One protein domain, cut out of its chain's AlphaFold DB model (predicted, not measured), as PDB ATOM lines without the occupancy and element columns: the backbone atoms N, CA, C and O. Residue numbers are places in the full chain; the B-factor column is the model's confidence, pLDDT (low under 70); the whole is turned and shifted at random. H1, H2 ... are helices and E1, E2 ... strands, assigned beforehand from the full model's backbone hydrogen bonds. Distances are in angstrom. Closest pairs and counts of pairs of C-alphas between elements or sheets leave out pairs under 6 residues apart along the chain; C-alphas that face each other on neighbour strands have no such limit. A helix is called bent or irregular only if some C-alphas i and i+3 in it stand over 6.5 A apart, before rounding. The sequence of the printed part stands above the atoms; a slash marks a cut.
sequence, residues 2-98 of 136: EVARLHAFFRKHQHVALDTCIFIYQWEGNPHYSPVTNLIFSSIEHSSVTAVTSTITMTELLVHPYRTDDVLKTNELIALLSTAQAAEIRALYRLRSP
ATOM      1  N   GLU A   2     -57.192  51.922 -32.048       70.38
ATOM      2  CA  GLU A   2     -56.307  51.070 -31.230       70.38
ATOM      3  C   GLU A   2     -56.105  51.570 -29.788       70.38
ATOM      4  O   GLU A   2     -56.192  50.779 -28.852       70.38
ATOM      5  N   VAL A   3     -55.976  52.885 -29.581       77.12
ATOM      6  CA  VAL A   3     -55.839  53.495 -28.239       77.12
ATOM      7  C   VAL A   3     -57.057  53.218 -27.347       77.12
ATOM      8  O   VAL A   3     -56.928  52.835 -26.187       77.12
ATOM      9  N   ALA A   4     -58.268  53.333 -27.904       83.12
ATOM     10  CA  ALA A   4     -59.506  53.046 -27.177       83.12
ATOM     11  C   ALA A   4     -59.591  51.575 -26.738       83.12
ATOM     12  O   ALA A   4     -60.072  51.284 -25.639       83.12
ATOM     13  N   ARG A   5     -59.083  50.657 -27.572       86.44
ATOM     14  CA  ARG A   5     -59.001  49.225 -27.261       86.44
ATOM     15  C   ARG A   5     -57.992  48.956 -26.145       86.44
ATOM     16  O   ARG A   5     -58.311  48.192 -25.238       86.44
ATOM     17  N   LEU A   6     -56.832  49.611 -26.170       82.62
ATOM     18  CA  LEU A   6     -55.815  49.487 -25.124       82.62
ATOM     19  C   LEU A   6     -56.316  50.026 -23.774       82.62
ATOM     20  O   LEU A   6     -56.206  49.349 -22.757       82.62
ATOM     21  N   HIS A   7     -56.969  51.190 -23.757       83.50
ATOM     22  CA  HIS A   7     -57.580  51.699 -22.526       83.50
ATOM     23  C   HIS A   7     -58.706  50.797 -22.013       83.50
ATOM     24  O   HIS A   7     -58.833  50.604 -20.808       83.50
ATOM     25  N   ALA A   8     -59.530  50.225 -22.899       87.62
ATOM     26  CA  ALA A   8     -60.538  49.246 -22.491       87.62
ATOM     27  C   ALA A   8     -59.899  47.990 -21.881       87.62
ATOM     28  O   ALA A   8     -60.403  47.478 -20.882       87.62
ATOM     29  N   PHE A   9     -58.774  47.536 -22.439       87.81
ATOM     30  CA  PHE A   9     -57.995  46.428 -21.898       87.81
ATOM     31  C   PHE A   9     -57.480  46.737 -20.485       87.81
ATOM     32  O   PHE A   9     -57.737  45.958 -19.573       87.81
ATOM     33  N   PHE A  10     -56.863  47.902 -20.266       85.62
ATOM     34  CA  PHE A  10     -56.352  48.308 -18.950       85.62
ATOM     35  C   PHE A  10     -57.438  48.637 -17.918       85.62
ATOM     36  O   PHE A  10     -57.240  48.428 -16.725       85.62
ATOM     37  N   ARG A  11     -58.631  49.070 -18.350       86.06
ATOM     38  CA  ARG A  11     -59.796  49.158 -17.452       86.06
ATOM     39  C   ARG A  11     -60.259  47.784 -16.972       86.06
ATOM     40  O   ARG A  11     -60.743  47.669 -15.852       86.06
ATOM     41  N   LYS A  12     -60.141  46.760 -17.821       90.94
ATOM     42  CA  LYS A  12     -60.532  45.382 -17.498       90.94
ATOM     43  C   LYS A  12     -59.453  44.641 -16.698       90.94
ATOM     44  O   LYS A  12     -59.789  43.792 -15.878       90.94
ATOM     45  N   HIS A  13     -58.180  44.942 -16.940       87.62
ATOM     46  CA  HIS A  13     -57.037  44.232 -16.372       87.62
ATOM     47  C   HIS A  13     -56.094  45.207 -15.662       87.62
ATOM     48  O   HIS A  13     -55.293  45.884 -16.299       87.62
ATOM     49  N   GLN A  14     -56.183  45.249 -14.329       82.44
ATOM     50  CA  GLN A  14     -55.359  46.122 -13.483       82.44
ATOM     51  C   GLN A  14     -54.032  45.491 -13.042       82.44
ATOM     52  O   GLN A  14     -53.177  46.189 -12.516       82.44
ATOM     53  N   HIS A  15     -53.835  44.195 -13.274       84.50
ATOM     54  CA  HIS A  15     -52.571  43.508 -13.029       84.50
ATOM     55  C   HIS A  15     -52.148  42.813 -14.313       84.50
ATOM     56  O   HIS A  15     -52.844  41.912 -14.787       84.50
ATOM     57  N   VAL A  16     -51.042  43.263 -14.898       84.62
ATOM     58  CA  VAL A  16     -50.561  42.769 -16.191       84.62
ATOM     59  C   VAL A  16     -49.113  42.316 -16.087       84.62
ATOM     60  O   VAL A  16     -48.321  42.907 -15.355       84.62
ATOM     61  N   ALA A  17     -48.766  41.273 -16.834       84.00
ATOM     62  CA  ALA A  17     -47.383  40.861 -17.018       84.00
ATOM     63  C   ALA A  17     -46.852  41.430 -18.338       84.00
ATOM     64  O   ALA A  17     -47.557  41.400 -19.348       84.00
ATOM     65  N   LEU A  18     -45.623  41.941 -18.322       85.00
ATOM     66  CA  LEU A  18     -44.928  42.431 -19.507       85.00
ATOM     67  C   LEU A  18     -43.807  41.474 -19.896       85.00
ATOM     68  O   LEU A  18     -43.030  41.032 -19.049       85.00
ATOM     69  N   ASP A  19     -43.731  41.192 -21.190       84.69
ATOM     70  CA  ASP A  19     -42.645  40.441 -21.809       84.69
ATOM     71  C   ASP A  19     -41.451  41.362 -22.119       84.69
ATOM     72  O   ASP A  19     -41.600  42.579 -22.263       84.69
ATOM     73  N   THR A  20     -40.269  40.777 -22.267       79.31
ATOM     74  CA  THR A  20     -38.999  41.451 -22.559       79.31
ATOM     75  C   THR A  20     -39.066  42.276 -23.833       79.31
ATOM     76  O   THR A  20     -38.566  43.401 -23.865       79.31
ATOM     77  N   CYS A  21     -39.733  41.763 -24.874       88.12
ATOM     78  CA  CYS A  21     -39.855  42.462 -26.152       88.12
ATOM     79  C   CYS A  21     -40.482  43.860 -26.003       88.12
ATOM     80  O   CYS A  21     -40.056  44.792 -26.680       88.12
ATOM     81  N   ILE A  22     -41.416  44.042 -25.063       91.31
ATOM     82  CA  ILE A  22     -42.072  45.331 -24.804       91.31
ATOM     83  C   ILE A  22     -41.067  46.369 -24.288       91.31
ATOM     84  O   ILE A  22     -41.106  47.525 -24.708       91.31
ATOM     85  N   PHE A  23     -40.138  45.953 -23.424       87.62
ATOM     86  CA  PHE A  23     -39.059  46.806 -22.925       87.62
ATOM     87  C   PHE A  23     -38.026  47.111 -24.016       87.62
ATOM     88  O   PHE A  23     -37.632  48.265 -24.165       87.62
ATOM     89  N   ILE A  24     -37.627  46.105 -24.807       84.94
ATOM     90  CA  ILE A  24     -36.670  46.276 -25.915       84.94
ATOM     91  C   ILE A  24     -37.206  47.297 -26.921       84.94
ATOM     92  O   ILE A  24     -36.522  48.265 -27.242       84.94
ATOM     93  N   TYR A  25     -38.453  47.135 -27.370       92.50
ATOM     94  CA  TYR A  25     -39.063  48.037 -28.345       92.50
ATOM     95  C   TYR A  25     -39.161  49.479 -27.852       92.50
ATOM     96  O   TYR A  25     -38.909  50.396 -28.634       92.50
ATOM     97  N   GLN A  26     -39.499  49.665 -26.574       89.31
ATOM     98  CA  GLN A  26     -39.555  50.981 -25.949       89.31
ATOM     99  C   GLN A  26     -38.174  51.634 -25.886       89.31
ATOM    100  O   GLN A  26     -38.022  52.797 -26.246       89.31
ATOM    101  N   TRP A  27     -37.170  50.892 -25.422       84.31
ATOM    102  CA  TRP A  27     -35.834  51.429 -25.186       84.31
ATOM    103  C   TRP A  27     -35.082  51.708 -26.488       84.31
ATOM    104  O   TRP A  27     -34.398  52.718 -26.610       84.31
ATOM    105  N   GLU A  28     -35.205  50.824 -27.477       85.75
ATOM    106  CA  GLU A  28     -34.550  50.981 -28.779       85.75
ATOM    107  C   GLU A  28     -35.249  51.998 -29.688       85.75
ATOM    108  O   GLU A  28     -34.756  52.286 -30.777       85.75
ATOM    109  N   GLY A  29     -36.398  52.538 -29.271       87.19
ATOM    110  CA  GLY A  29     -37.170  53.465 -30.090       87.19
ATOM    111  C   GLY A  29     -37.625  52.825 -31.401       87.19
ATOM    112  O   GLY A  29     -37.629  53.483 -32.443       87.19
ATOM    113  N   ASN A  30     -37.994  51.536 -31.375       91.19
ATOM    114  CA  ASN A  30     -38.406  50.805 -32.572       91.19
ATOM    115  C   ASN A  30     -39.564  51.550 -33.274       91.19
ATOM    116  O   ASN A  30     -40.631  51.672 -32.667       91.19
ATOM    117  N   PRO A  31     -39.426  52.015 -34.533       89.75
ATOM    118  CA  PRO A  31     -40.420  52.893 -35.163       89.75
ATOM    119  C   PRO A  31     -41.816  52.279 -35.297       89.75
ATOM    120  O   PRO A  31     -42.811  53.000 -35.318       89.75
ATOM    121  N   HIS A  32     -41.894  50.951 -35.396       91.12
ATOM    122  CA  HIS A  32     -43.153  50.237 -35.548       91.12
ATOM    123  C   HIS A  32     -43.868  50.048 -34.205       91.12
ATOM    124  O   HIS A  32     -45.078  50.245 -34.114       91.12
ATOM    125  N   TYR A  33     -43.124  49.697 -33.153       90.88
ATOM    126  CA  TYR A  33     -43.700  49.333 -31.856       90.88
ATOM    127  C   TYR A  33     -43.734  50.480 -30.839       90.88
ATOM    128  O   TYR A  33     -44.624  50.493 -29.988       90.88
ATOM    129  N   SER A  34     -42.845  51.470 -30.959       89.25
ATOM    130  CA  SER A  34     -42.742  52.604 -30.026       89.25
ATOM    131  C   SER A  34     -44.054  53.358 -29.811       89.25
ATOM    132  O   SER A  34     -44.357  53.683 -28.664       89.25
ATOM    133  N   PRO A  35     -44.890  53.618 -30.841       90.94
ATOM    134  CA  PRO A  35     -46.178  54.271 -30.616       90.94
ATOM    135  C   PRO A  35     -47.072  53.499 -29.639       90.94
ATOM    136  O   PRO A  35     -47.759  54.106 -28.822       90.94
ATOM    137  N   VAL A  36     -47.048  52.164 -29.690       89.81
ATOM    138  CA  VAL A  36     -47.874  51.309 -28.828       89.81
ATOM    139  C   VAL A  36     -47.226  51.107 -27.460       89.81
ATOM    140  O   VAL A  36     -47.925  51.186 -26.452       89.81
ATOM    141  N   THR A  37     -45.911  50.887 -27.392       91.81
ATOM    142  CA  THR A  37     -45.218  50.733 -26.105       91.81
ATOM    143  C   THR A  37     -45.265  52.020 -25.287       91.81
ATOM    144  O   THR A  37     -45.551  51.943 -24.096       91.81
ATOM    145  N   ASN A  38     -45.155  53.195 -25.916       89.88
ATOM    146  CA  ASN A  38     -45.358  54.483 -25.245       89.88
ATOM    147  C   ASN A  38     -46.732  54.547 -24.570       89.88
ATOM    148  O   ASN A  38     -46.837  54.895 -23.400       89.88
ATOM    149  N   LEU A  39     -47.792  54.146 -25.277       87.94
ATOM    150  CA  LEU A  39     -49.139  54.123 -24.705       87.94
ATOM    151  C   LEU A  39     -49.272  53.117 -23.555       87.94
ATOM    152  O   LEU A  39     -50.001  53.389 -22.601       87.94
ATOM    153  N   ILE A  40     -48.597  51.968 -23.636       89.31
ATOM    154  CA  ILE A  40     -48.561  50.968 -22.562       89.31
ATOM    155  C   ILE A  40     -47.883  51.556 -21.320       89.31
ATOM    156  O   ILE A  40     -48.502  51.567 -20.256       89.31
ATOM    157  N   PHE A  41     -46.666  52.089 -21.454       89.00
ATOM    158  CA  PHE A  41     -45.915  52.663 -20.336       89.00
ATOM    159  C   PHE A  41     -46.625  53.885 -19.738       89.00
ATOM    160  O   PHE A  41     -46.851  53.904 -18.531       89.00
ATOM    161  N   SER A  42     -47.122  54.821 -20.554       87.56
ATOM    162  CA  SER A  42     -47.916  55.953 -20.049       87.56
ATOM    163  C   SER A  42     -49.212  55.508 -19.362       87.56
ATOM    164  O   SER A  42     -49.645  56.131 -18.394       87.56
ATOM    165  N   SER A  43     -49.847  54.425 -19.827       83.75
ATOM    166  CA  SER A  43     -51.027  53.876 -19.146       83.75
ATOM    167  C   SER A  43     -50.660  53.302 -17.781       83.75
ATOM    168  O   SER A  43     -51.413  53.498 -16.836       83.75
ATOM    169  N   ILE A  44     -49.520  52.624 -17.654       84.62
ATOM    170  CA  ILE A  44     -49.038  52.093 -16.372       84.62
ATOM    171  C   ILE A  44     -48.673  53.240 -15.414       84.62
ATOM    172  O   ILE A  44     -49.036  53.189 -14.245       84.62
ATOM    173  N   GLU A  45     -48.027  54.300 -15.904       83.06
ATOM    174  CA  GLU A  45     -47.611  55.456 -15.092       83.06
ATOM    175  C   GLU A  45     -48.781  56.300 -14.564       83.06
ATOM    176  O   GLU A  45     -48.698  56.870 -13.475       83.06
ATOM    177  N   HIS A  46     -49.873  56.405 -15.327       77.38
ATOM    178  CA  HIS A  46     -50.979  57.324 -15.033       77.38
ATOM    179  C   HIS A  46     -52.290  56.636 -14.623       77.38
ATOM    180  O   HIS A  46     -53.320  57.304 -14.512       77.38
ATOM    181  N   SER A  47     -52.294  55.320 -14.400       75.25
ATOM    182  CA  SER A  47     -53.495  54.576 -13.993       75.25
ATOM    183  C   SER A  47     -53.257  53.691 -12.769       75.25
ATOM    184  O   SER A  47     -52.153  53.597 -12.250       75.25
ATOM    185  N   SER A  48     -54.309  53.019 -12.297       75.25
ATOM    186  CA  SER A  48     -54.228  52.027 -11.216       75.25
ATOM    187  C   SER A  48     -53.716  50.652 -11.681       75.25
ATOM    188  O   SER A  48     -53.897  49.662 -10.974       75.25
ATOM    189  N   VAL A  49     -53.133  50.557 -12.880       81.06
ATOM    190  CA  VAL A  49     -52.581  49.309 -13.415       81.06
ATOM    191  C   VAL A  49     -51.203  49.055 -12.813       81.06
ATOM    192  O   VAL A  49     -50.280  49.845 -12.978       81.06
ATOM    193  N   THR A  50     -51.037  47.906 -12.171       80.00
ATOM    194  CA  THR A  50     -49.735  47.393 -11.745       80.00
ATOM    195  C   THR A  50     -49.176  46.463 -12.819       80.00
ATOM    196  O   THR A  50     -49.830  45.492 -13.211       80.00
ATOM    197  N   ALA A  51     -47.954  46.732 -13.270       81.56
ATOM    198  CA  ALA A  51     -47.228  45.869 -14.194       81.56
ATOM    199  C   ALA A  51     -46.159  45.051 -13.460       81.56
ATOM    200  O   ALA A  51     -45.472  45.561 -12.577       81.56
ATOM    201  N   VAL A  52     -46.013  43.785 -13.843       80.12
ATOM    202  CA  VAL A  52     -44.966  42.884 -13.347       80.12
ATOM    203  C   VAL A  52     -44.213  42.254 -14.514       80.12
ATOM    204  O   VAL A  52     -44.739  42.135 -15.618       80.12
ATOM    205  N   THR A  53     -42.980  41.822 -14.284       79.88
ATOM    206  CA  THR A  53     -42.228  40.996 -15.234       79.88
ATOM    207  C   THR A  53     -41.347  40.007 -14.473       79.88
ATOM    208  O   THR A  53     -41.273  40.051 -13.243       79.88
ATOM    209  N   SER A  54     -40.732  39.073 -15.189       67.06
ATOM    210  CA  SER A  54     -39.892  38.033 -14.598       67.06
ATOM    211  C   SER A  54     -38.442  38.493 -14.441       67.06
ATOM    212  O   SER A  54     -37.976  39.403 -15.124       67.06
ATOM    213  N   THR A  55     -37.675  37.812 -13.590       64.50
ATOM    214  CA  THR A  55     -36.219  38.013 -13.520       64.50
ATOM    215  C   THR A  55     -35.502  37.570 -14.801       64.50
ATOM    216  O   THR A  55     -34.419  38.073 -15.085       64.50
ATOM    217  N   ILE A  56     -36.105  36.681 -15.604       66.75
ATOM    218  CA  ILE A  56     -35.566  36.243 -16.905       66.75
ATOM    219  C   ILE A  56     -35.512  37.417 -17.883       66.75
ATOM    220  O   ILE A  56     -34.511  37.579 -18.578       66.75
ATOM    221  N   THR A  57     -36.520  38.292 -17.854       73.38
ATOM    222  CA  THR A  57     -36.561  39.502 -18.682       73.38
ATOM    223  C   THR A  57     -35.340  40.387 -18.470       73.38
ATOM    224  O   THR A  57     -34.817  40.968 -19.415       73.38
ATOM    225  N   MET A  58     -34.804  40.427 -17.252       73.00
ATOM    226  CA  MET A  58     -33.568  41.154 -16.989       73.00
ATOM    227  C   MET A  58     -32.350  40.516 -17.662       73.00
ATOM    228  O   MET A  58     -31.536  41.219 -18.258       73.00
ATOM    229  N   THR A  59     -32.214  39.192 -17.564       60.12
ATOM    230  CA  THR A  59     -31.130  38.463 -18.231       60.12
ATOM    231  C   THR A  59     -31.151  38.753 -19.727       60.12
ATOM    232  O   THR A  59     -30.117  39.047 -20.314       60.12
ATOM    233  N   GLU A  60     -32.335  38.746 -20.334       72.81
ATOM    234  CA  GLU A  60     -32.505  39.008 -21.761       72.81
ATOM    235  C   GLU A  60     -32.171  40.459 -22.140       72.81
ATOM    236  O   GLU A  60     -31.483  40.673 -23.139       72.81
ATOM    237  N   LEU A  61     -32.564  41.446 -21.322       79.25
ATOM    238  CA  LEU A  61     -32.220  42.857 -21.542       79.25
ATOM    239  C   LEU A  61     -30.715  43.134 -21.426       79.25
ATOM    240  O   LEU A  61     -30.193  43.972 -22.157       79.25
ATOM    241  N   LEU A  62     -30.010  42.431 -20.536       73.19
ATOM    242  CA  LEU A  62     -28.578  42.627 -20.297       73.19
ATOM    243  C   LEU A  62     -27.677  41.905 -21.309       73.19
ATOM    244  O   LEU A  62     -26.552  42.346 -21.541       73.19
ATOM    245  N   VAL A  63     -28.143  40.819 -21.941       69.75
ATOM    246  CA  VAL A  63     -27.326  40.017 -22.876       69.75
ATOM    247  C   VAL A  63     -26.763  40.857 -24.021       69.75
ATOM    248  O   VAL A  63     -25.590  40.704 -24.359       69.75
ATOM    249  N   HIS A  64     -27.571  41.724 -24.636       74.88
ATOM    250  CA  HIS A  64     -27.099  42.528 -25.763       74.88
ATOM    251  C   HIS A  64     -26.060  43.581 -25.330       74.88
ATOM    252  O   HIS A  64     -24.962  43.544 -25.884       74.88
ATOM    253  N   PRO A  65     -26.320  44.453 -24.332       71.06
ATOM    254  CA  PRO A  65     -25.325  45.397 -23.814       71.06
ATOM    255  C   PRO A  65     -23.997  44.751 -23.401       71.06
ATOM    256  O   PRO A  65     -22.943  45.270 -23.761       71.06
ATOM    257  N   TYR A  66     -24.026  43.583 -22.746       61.69
ATOM    258  CA  TYR A  66     -22.798  42.850 -22.411       61.69
ATOM    259  C   TYR A  66     -22.046  42.335 -23.645       61.69
ATOM    260  O   TYR A  66     -20.820  42.319 -23.650       61.69
ATOM    261  N   ARG A  67     -22.750  41.905 -24.701       60.69
ATOM    262  CA  ARG A  67     -22.113  41.452 -25.952       60.69
ATOM    263  C   ARG A  67     -21.484  42.593 -26.740       60.69
ATOM    264  O   ARG A  67     -20.512  42.357 -27.451       60.69
ATOM    265  N   THR A  68     -22.059  43.788 -26.656       78.06
ATOM    266  CA  THR A  68     -21.583  44.971 -27.383       78.06
ATOM    267  C   THR A  68     -20.644  45.849 -26.565       78.06
ATOM    268  O   THR A  68     -20.261  46.906 -27.052       78.06
ATOM    269  N   ASP A  69     -20.298  45.430 -25.343       71.75
ATOM    270  CA  ASP A  69     -19.517  46.213 -24.376       71.75
ATOM    271  C   ASP A  69     -20.086  47.633 -24.166       71.75
ATOM    272  O   ASP A  69     -19.372  48.620 -23.993       71.75
ATOM    273  N   ASP A  70     -21.418  47.748 -24.210       77.81
ATOM    274  CA  ASP A  70     -22.123  49.012 -24.002       77.81
ATOM    275  C   ASP A  70     -22.270  49.251 -22.498       77.81
ATOM    276  O   ASP A  70     -23.294  48.948 -21.872       77.81
ATOM    277  N   VAL A  71     -21.185  49.740 -21.898       67.38
ATOM    278  CA  VAL A  71     -21.064  49.977 -20.454       67.38
ATOM    279  C   VAL A  71     -22.137  50.944 -19.952       67.38
ATOM    280  O   VAL A  71     -22.658  50.760 -18.852       67.38
ATOM    281  N   LEU A  72     -22.510  51.950 -20.749       73.25
ATOM    282  CA  LEU A  72     -23.539  52.920 -20.374       73.25
ATOM    283  C   LEU A  72     -24.904  52.241 -20.260       73.25
ATOM    284  O   LEU A  72     -25.522  52.291 -19.198       73.25
ATOM    285  N   LYS A  73     -25.329  51.527 -21.305       73.06
ATOM    286  CA  LYS A  73     -26.625  50.838 -21.326       73.06
ATOM    287  C   LYS A  73     -26.692  49.697 -20.308       73.06
ATOM    288  O   LYS A  73     -27.724  49.473 -19.678       73.06
ATOM    289  N   THR A  74     -25.572  49.009 -20.091       69.88
ATOM    290  CA  THR A  74     -25.430  47.998 -19.034       69.88
ATOM    291  C   THR A  74     -25.640  48.620 -17.654       69.88
ATOM    292  O   THR A  74     -26.435  48.113 -16.862       69.88
ATOM    293  N   ASN A  75     -24.990  49.752 -17.375       68.94
ATOM    294  CA  ASN A  75     -25.131  50.459 -16.105       68.94
ATOM    295  C   ASN A  75     -26.536  51.034 -15.905       68.94
ATOM    296  O   ASN A  75     -27.027  50.999 -14.782       68.94
ATOM    297  N   GLU A  76     -27.211  51.515 -16.950       74.12
ATOM    298  CA  GLU A  76     -28.605  51.977 -16.863       74.12
ATOM    299  C   GLU A  76     -29.568  50.836 -16.493       74.12
ATOM    300  O   GLU A  76     -30.421  50.998 -15.618       74.12
ATOM    301  N   LEU A  77     -29.398  49.651 -17.088       72.38
ATOM    302  CA  LEU A  77     -30.208  48.466 -16.776       72.38
ATOM    303  C   LEU A  77     -29.899  47.896 -15.383       72.38
ATOM    304  O   LEU A  77     -30.812  47.510 -14.648       72.38
ATOM    305  N   ILE A  78     -28.629  47.894 -14.971       66.69
ATOM    306  CA  ILE A  78     -28.235  47.541 -13.599       66.69
ATOM    307  C   ILE A  78     -28.748  48.587 -12.602       66.69
ATOM    308  O   ILE A  78     -29.198  48.229 -11.513       66.69
ATOM    309  N   ALA A  79     -28.752  49.871 -12.956       63.50
ATOM    310  CA  ALA A  79     -29.336  50.910 -12.121       63.50
ATOM    311  C   ALA A  79     -30.838  50.663 -11.939       63.50
ATOM    312  O   ALA A  79     -31.317  50.704 -10.806       63.50
ATOM    313  N   LEU A  80     -31.554  50.296 -13.011       63.91
ATOM    314  CA  LEU A  80     -32.957  49.880 -12.957       63.91
ATOM    315  C   LEU A  80     -33.168  48.722 -11.962       63.91
ATOM    316  O   LEU A  80     -34.098  48.775 -11.159       63.91
ATOM    317  N   LEU A  81     -32.271  47.729 -11.931       59.88
ATOM    318  CA  LEU A  81     -32.276  46.647 -10.932       59.88
ATOM    319  C   LEU A  81     -32.019  47.130  -9.507       59.88
ATOM    320  O   LEU A  81     -32.674  46.680  -8.565       59.88
ATOM    321  N   SER A  82     -31.076  48.055  -9.347       60.34
ATOM    322  CA  SER A  82     -30.732  48.619  -8.047       60.34
ATOM    323  C   SER A  82     -31.853  49.491  -7.471       60.34
ATOM    324  O   SER A  82     -31.836  49.748  -6.275       60.34
ATOM    325  N   THR A  83     -32.866  49.900  -8.255       63.44
ATOM    326  CA  THR A  83     -33.955  50.777  -7.777       63.44
ATOM    327  C   THR A  83     -34.857  50.144  -6.721       63.44
ATOM    328  O   THR A  83     -35.272  50.853  -5.809       63.44
ATOM    329  N   ALA A  84     -35.144  48.839  -6.778       62.78
ATOM    330  CA  ALA A  84     -35.965  48.178  -5.758       62.78
ATOM    331  C   ALA A  84     -35.220  48.103  -4.415       62.78
ATOM    332  O   ALA A  84     -35.759  48.462  -3.368       62.78
ATOM    333  N   GLN A  85     -33.940  47.724  -4.462       68.50
ATOM    334  CA  GLN A  85     -33.075  47.690  -3.287       68.50
ATOM    335  C   GLN A  85     -32.736  49.102  -2.782       68.50
ATOM    336  O   GLN A  85     -32.679  49.334  -1.580       68.50
ATOM    337  N   ALA A  86     -32.585  50.080  -3.676       66.94
ATOM    338  CA  ALA A  86     -32.425  51.486  -3.325       66.94
ATOM    339  C   ALA A  86     -33.705  52.062  -2.724       66.94
ATOM    340  O   ALA A  86     -33.619  52.842  -1.787       66.94
ATOM    341  N   ALA A  87     -34.892  51.677  -3.195       63.22
ATOM    342  CA  ALA A  87     -36.158  52.077  -2.588       63.22
ATOM    343  C   ALA A  87     -36.295  51.509  -1.168       63.22
ATOM    344  O   ALA A  87     -36.667  52.246  -0.254       63.22
ATOM    345  N   GLU A  88     -35.920  50.244  -0.961       64.44
ATOM    346  CA  GLU A  88     -35.854  49.618   0.363       64.44
ATOM    347  C   GLU A  88     -34.850  50.340   1.279       64.44
ATOM    348  O   GLU A  88     -35.210  50.795   2.363       64.44
ATOM    349  N   ILE A  89     -33.605  50.526   0.834       69.56
ATOM    350  CA  ILE A  89     -32.552  51.220   1.594       69.56
ATOM    351  C   ILE A  89     -32.951  52.673   1.878       69.56
ATOM    352  O   ILE A  89     -32.764  53.170   2.988       69.56
ATOM    353  N   ARG A  90     -33.558  53.360   0.911       69.00
ATOM    354  CA  ARG A  90     -34.101  54.709   1.087       69.00
ATOM    355  C   ARG A  90     -35.172  54.743   2.166       69.00
ATOM    356  O   ARG A  90     -35.147  55.652   2.992       69.00
ATOM    357  N   ALA A  91     -36.090  53.780   2.168       63.69
ATOM    358  CA  ALA A  91     -37.145  53.686   3.169       63.69
ATOM    359  C   ALA A  91     -36.577  53.388   4.567       63.69
ATOM    360  O   ALA A  91     -36.943  54.058   5.532       63.69
ATOM    361  N   LEU A  92     -35.644  52.437   4.669       71.06
ATOM    362  CA  LEU A  92     -35.042  52.008   5.934       71.06
ATOM    363  C   LEU A  92     -34.122  53.071   6.548       71.06
ATOM    364  O   LEU A  92     -34.181  53.320   7.750       71.06
ATOM    365  N   TYR A  93     -33.294  53.722   5.731       81.50
ATOM    366  CA  TYR A  93     -32.225  54.616   6.194       81.50
ATOM    367  C   TYR A  93     -32.498  56.104   5.922       81.50
ATOM    368  O   TYR A  93     -31.678  56.961   6.260       81.50
ATOM    369  N   ARG A  94     -33.675  56.427   5.362       82.50
ATOM    370  CA  ARG A  94     -34.151  57.795   5.080       82.50
ATOM    371  C   ARG A  94     -33.164  58.603   4.232       82.50
ATOM    372  O   ARG A  94     -32.865  59.759   4.533       82.50
ATOM    373  N   LEU A  95     -32.642  57.969   3.187       73.44
ATOM    374  CA  LEU A  95     -31.668  58.557   2.267       73.44
ATOM    375  C   LEU A  95     -32.351  59.345   1.141       73.44
ATOM    376  O   LEU A  95     -33.524  59.132   0.822       73.44
ATOM    377  N   ARG A  96     -31.614  60.248   0.490       72.44
ATOM    378  CA  ARG A  96     -32.059  60.808  -0.795       72.44
ATOM    379  C   ARG A  96     -31.834  59.772  -1.894       72.44
ATOM    380  O   ARG A  96     -31.021  58.868  -1.738       72.44
ATOM    381  N   SER A  97     -32.560  59.895  -3.004       57.41
ATOM    382  CA  SER A  97     -32.504  58.909  -4.091       57.41
ATOM    383  C   SER A  97     -31.083  58.634  -4.616       57.41
ATOM    384  O   SER A  97     -30.769  57.457  -4.779       57.41
ATOM    385  N   PRO A  98     -30.201  59.640  -4.817       65.38
ATOM    386  CA  PRO A  98     -28.820  59.378  -5.234       65.38
ATOM    387  C   PRO A  98     -28.025  58.557  -4.206       65.38
ATOM    388  O   PRO A  98     -27.373  57.581  -4.565       65.38
TER     389      PRO A  98
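What this domain is: This is residues 2 to 98 of the 136 residues of the protein "PINc domain-containing protein" of Acidobacteria bacterium (UniProt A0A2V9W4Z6). Two lobes joined through H2 and H4: one holds H1, H2 and H3 with a two-strand sheet, the other is a helical hairpin of H4 and H5a, from which H5b runs on past H4, touching no helix. The 97 printed residues, mostly helix, hold five named helices and two strands, ordered H1 E1 H2 H3 E2 H4 H5, with parallel sheet E1 E2. The whole is only just loose, close to compact, with a radius of gyration of the C-alphas of 15.5 A and spans of 40 by 37 by 21 A.

Where its parts are: Find C-alpha 2 at (-56.307, 51.070, -31.230); from there H1 runs 15.5 A to residue 12. Next come E1, residues 15 to 17, H2, residues 20 to 27, H3, residues 34 to 46, 17.7 A, and E2, residues 50 to 52. H4, residues 55 to 67, 19.1 A, is only just irregular: C-alphas 61 and 64 are 6.6 A apart. H5, residues 71 to 93, was assigned as one helix by its hydrogen bonds but is bent, with C-alphas 81 and 84 6.5 A apart; its arms are H5a, 71 to 81, and H5b, 84 to 93, ending at C-alpha 93, (-32.225, 54.616, 6.194).

How they stand to each other: H1 touches residues 39 to 43 of H3, closest at C-alphas 3 and 39, 7.6 A, at a shallow tilt of 34 degrees, only just short of steep. E1 and E2 are parallel, with N 16 and O 50 3.0 A apart, within hydrogen-bond range; E1, H2 H3, E2 form a strand-helix-strand unit, two parallel strands with helices between, its crossover right-handed. H2 touches H3 about perpendicular, 83 degrees, closest at C-alphas 26 and 34, 5.4 A. H2 touches H4 at a steep tilt of 53 degrees, closest at C-alphas 20 and 57, 5.0 A. The hairpin H4 and H5a touches closest at C-alphas 65 and 74, 5.4 A, at a shallow tilt of 11 degrees, opposite ways. H5a and H5b stand at a steep tilt of 60 degrees. Every O i to N i+4 pair is within hydrogen-bond range in H1, H2, H5a and H5b; H3 has 8 of 9, H4 6 of 9.

The domain as a whole: The C-alphas of Glu 2 and Tyr 93, the farthest apart, are 44.6 A apart. The printed part has no cut and no long link. Its mean pLDDT is 77.7; 26 residues are under 70, among them 78 to 91.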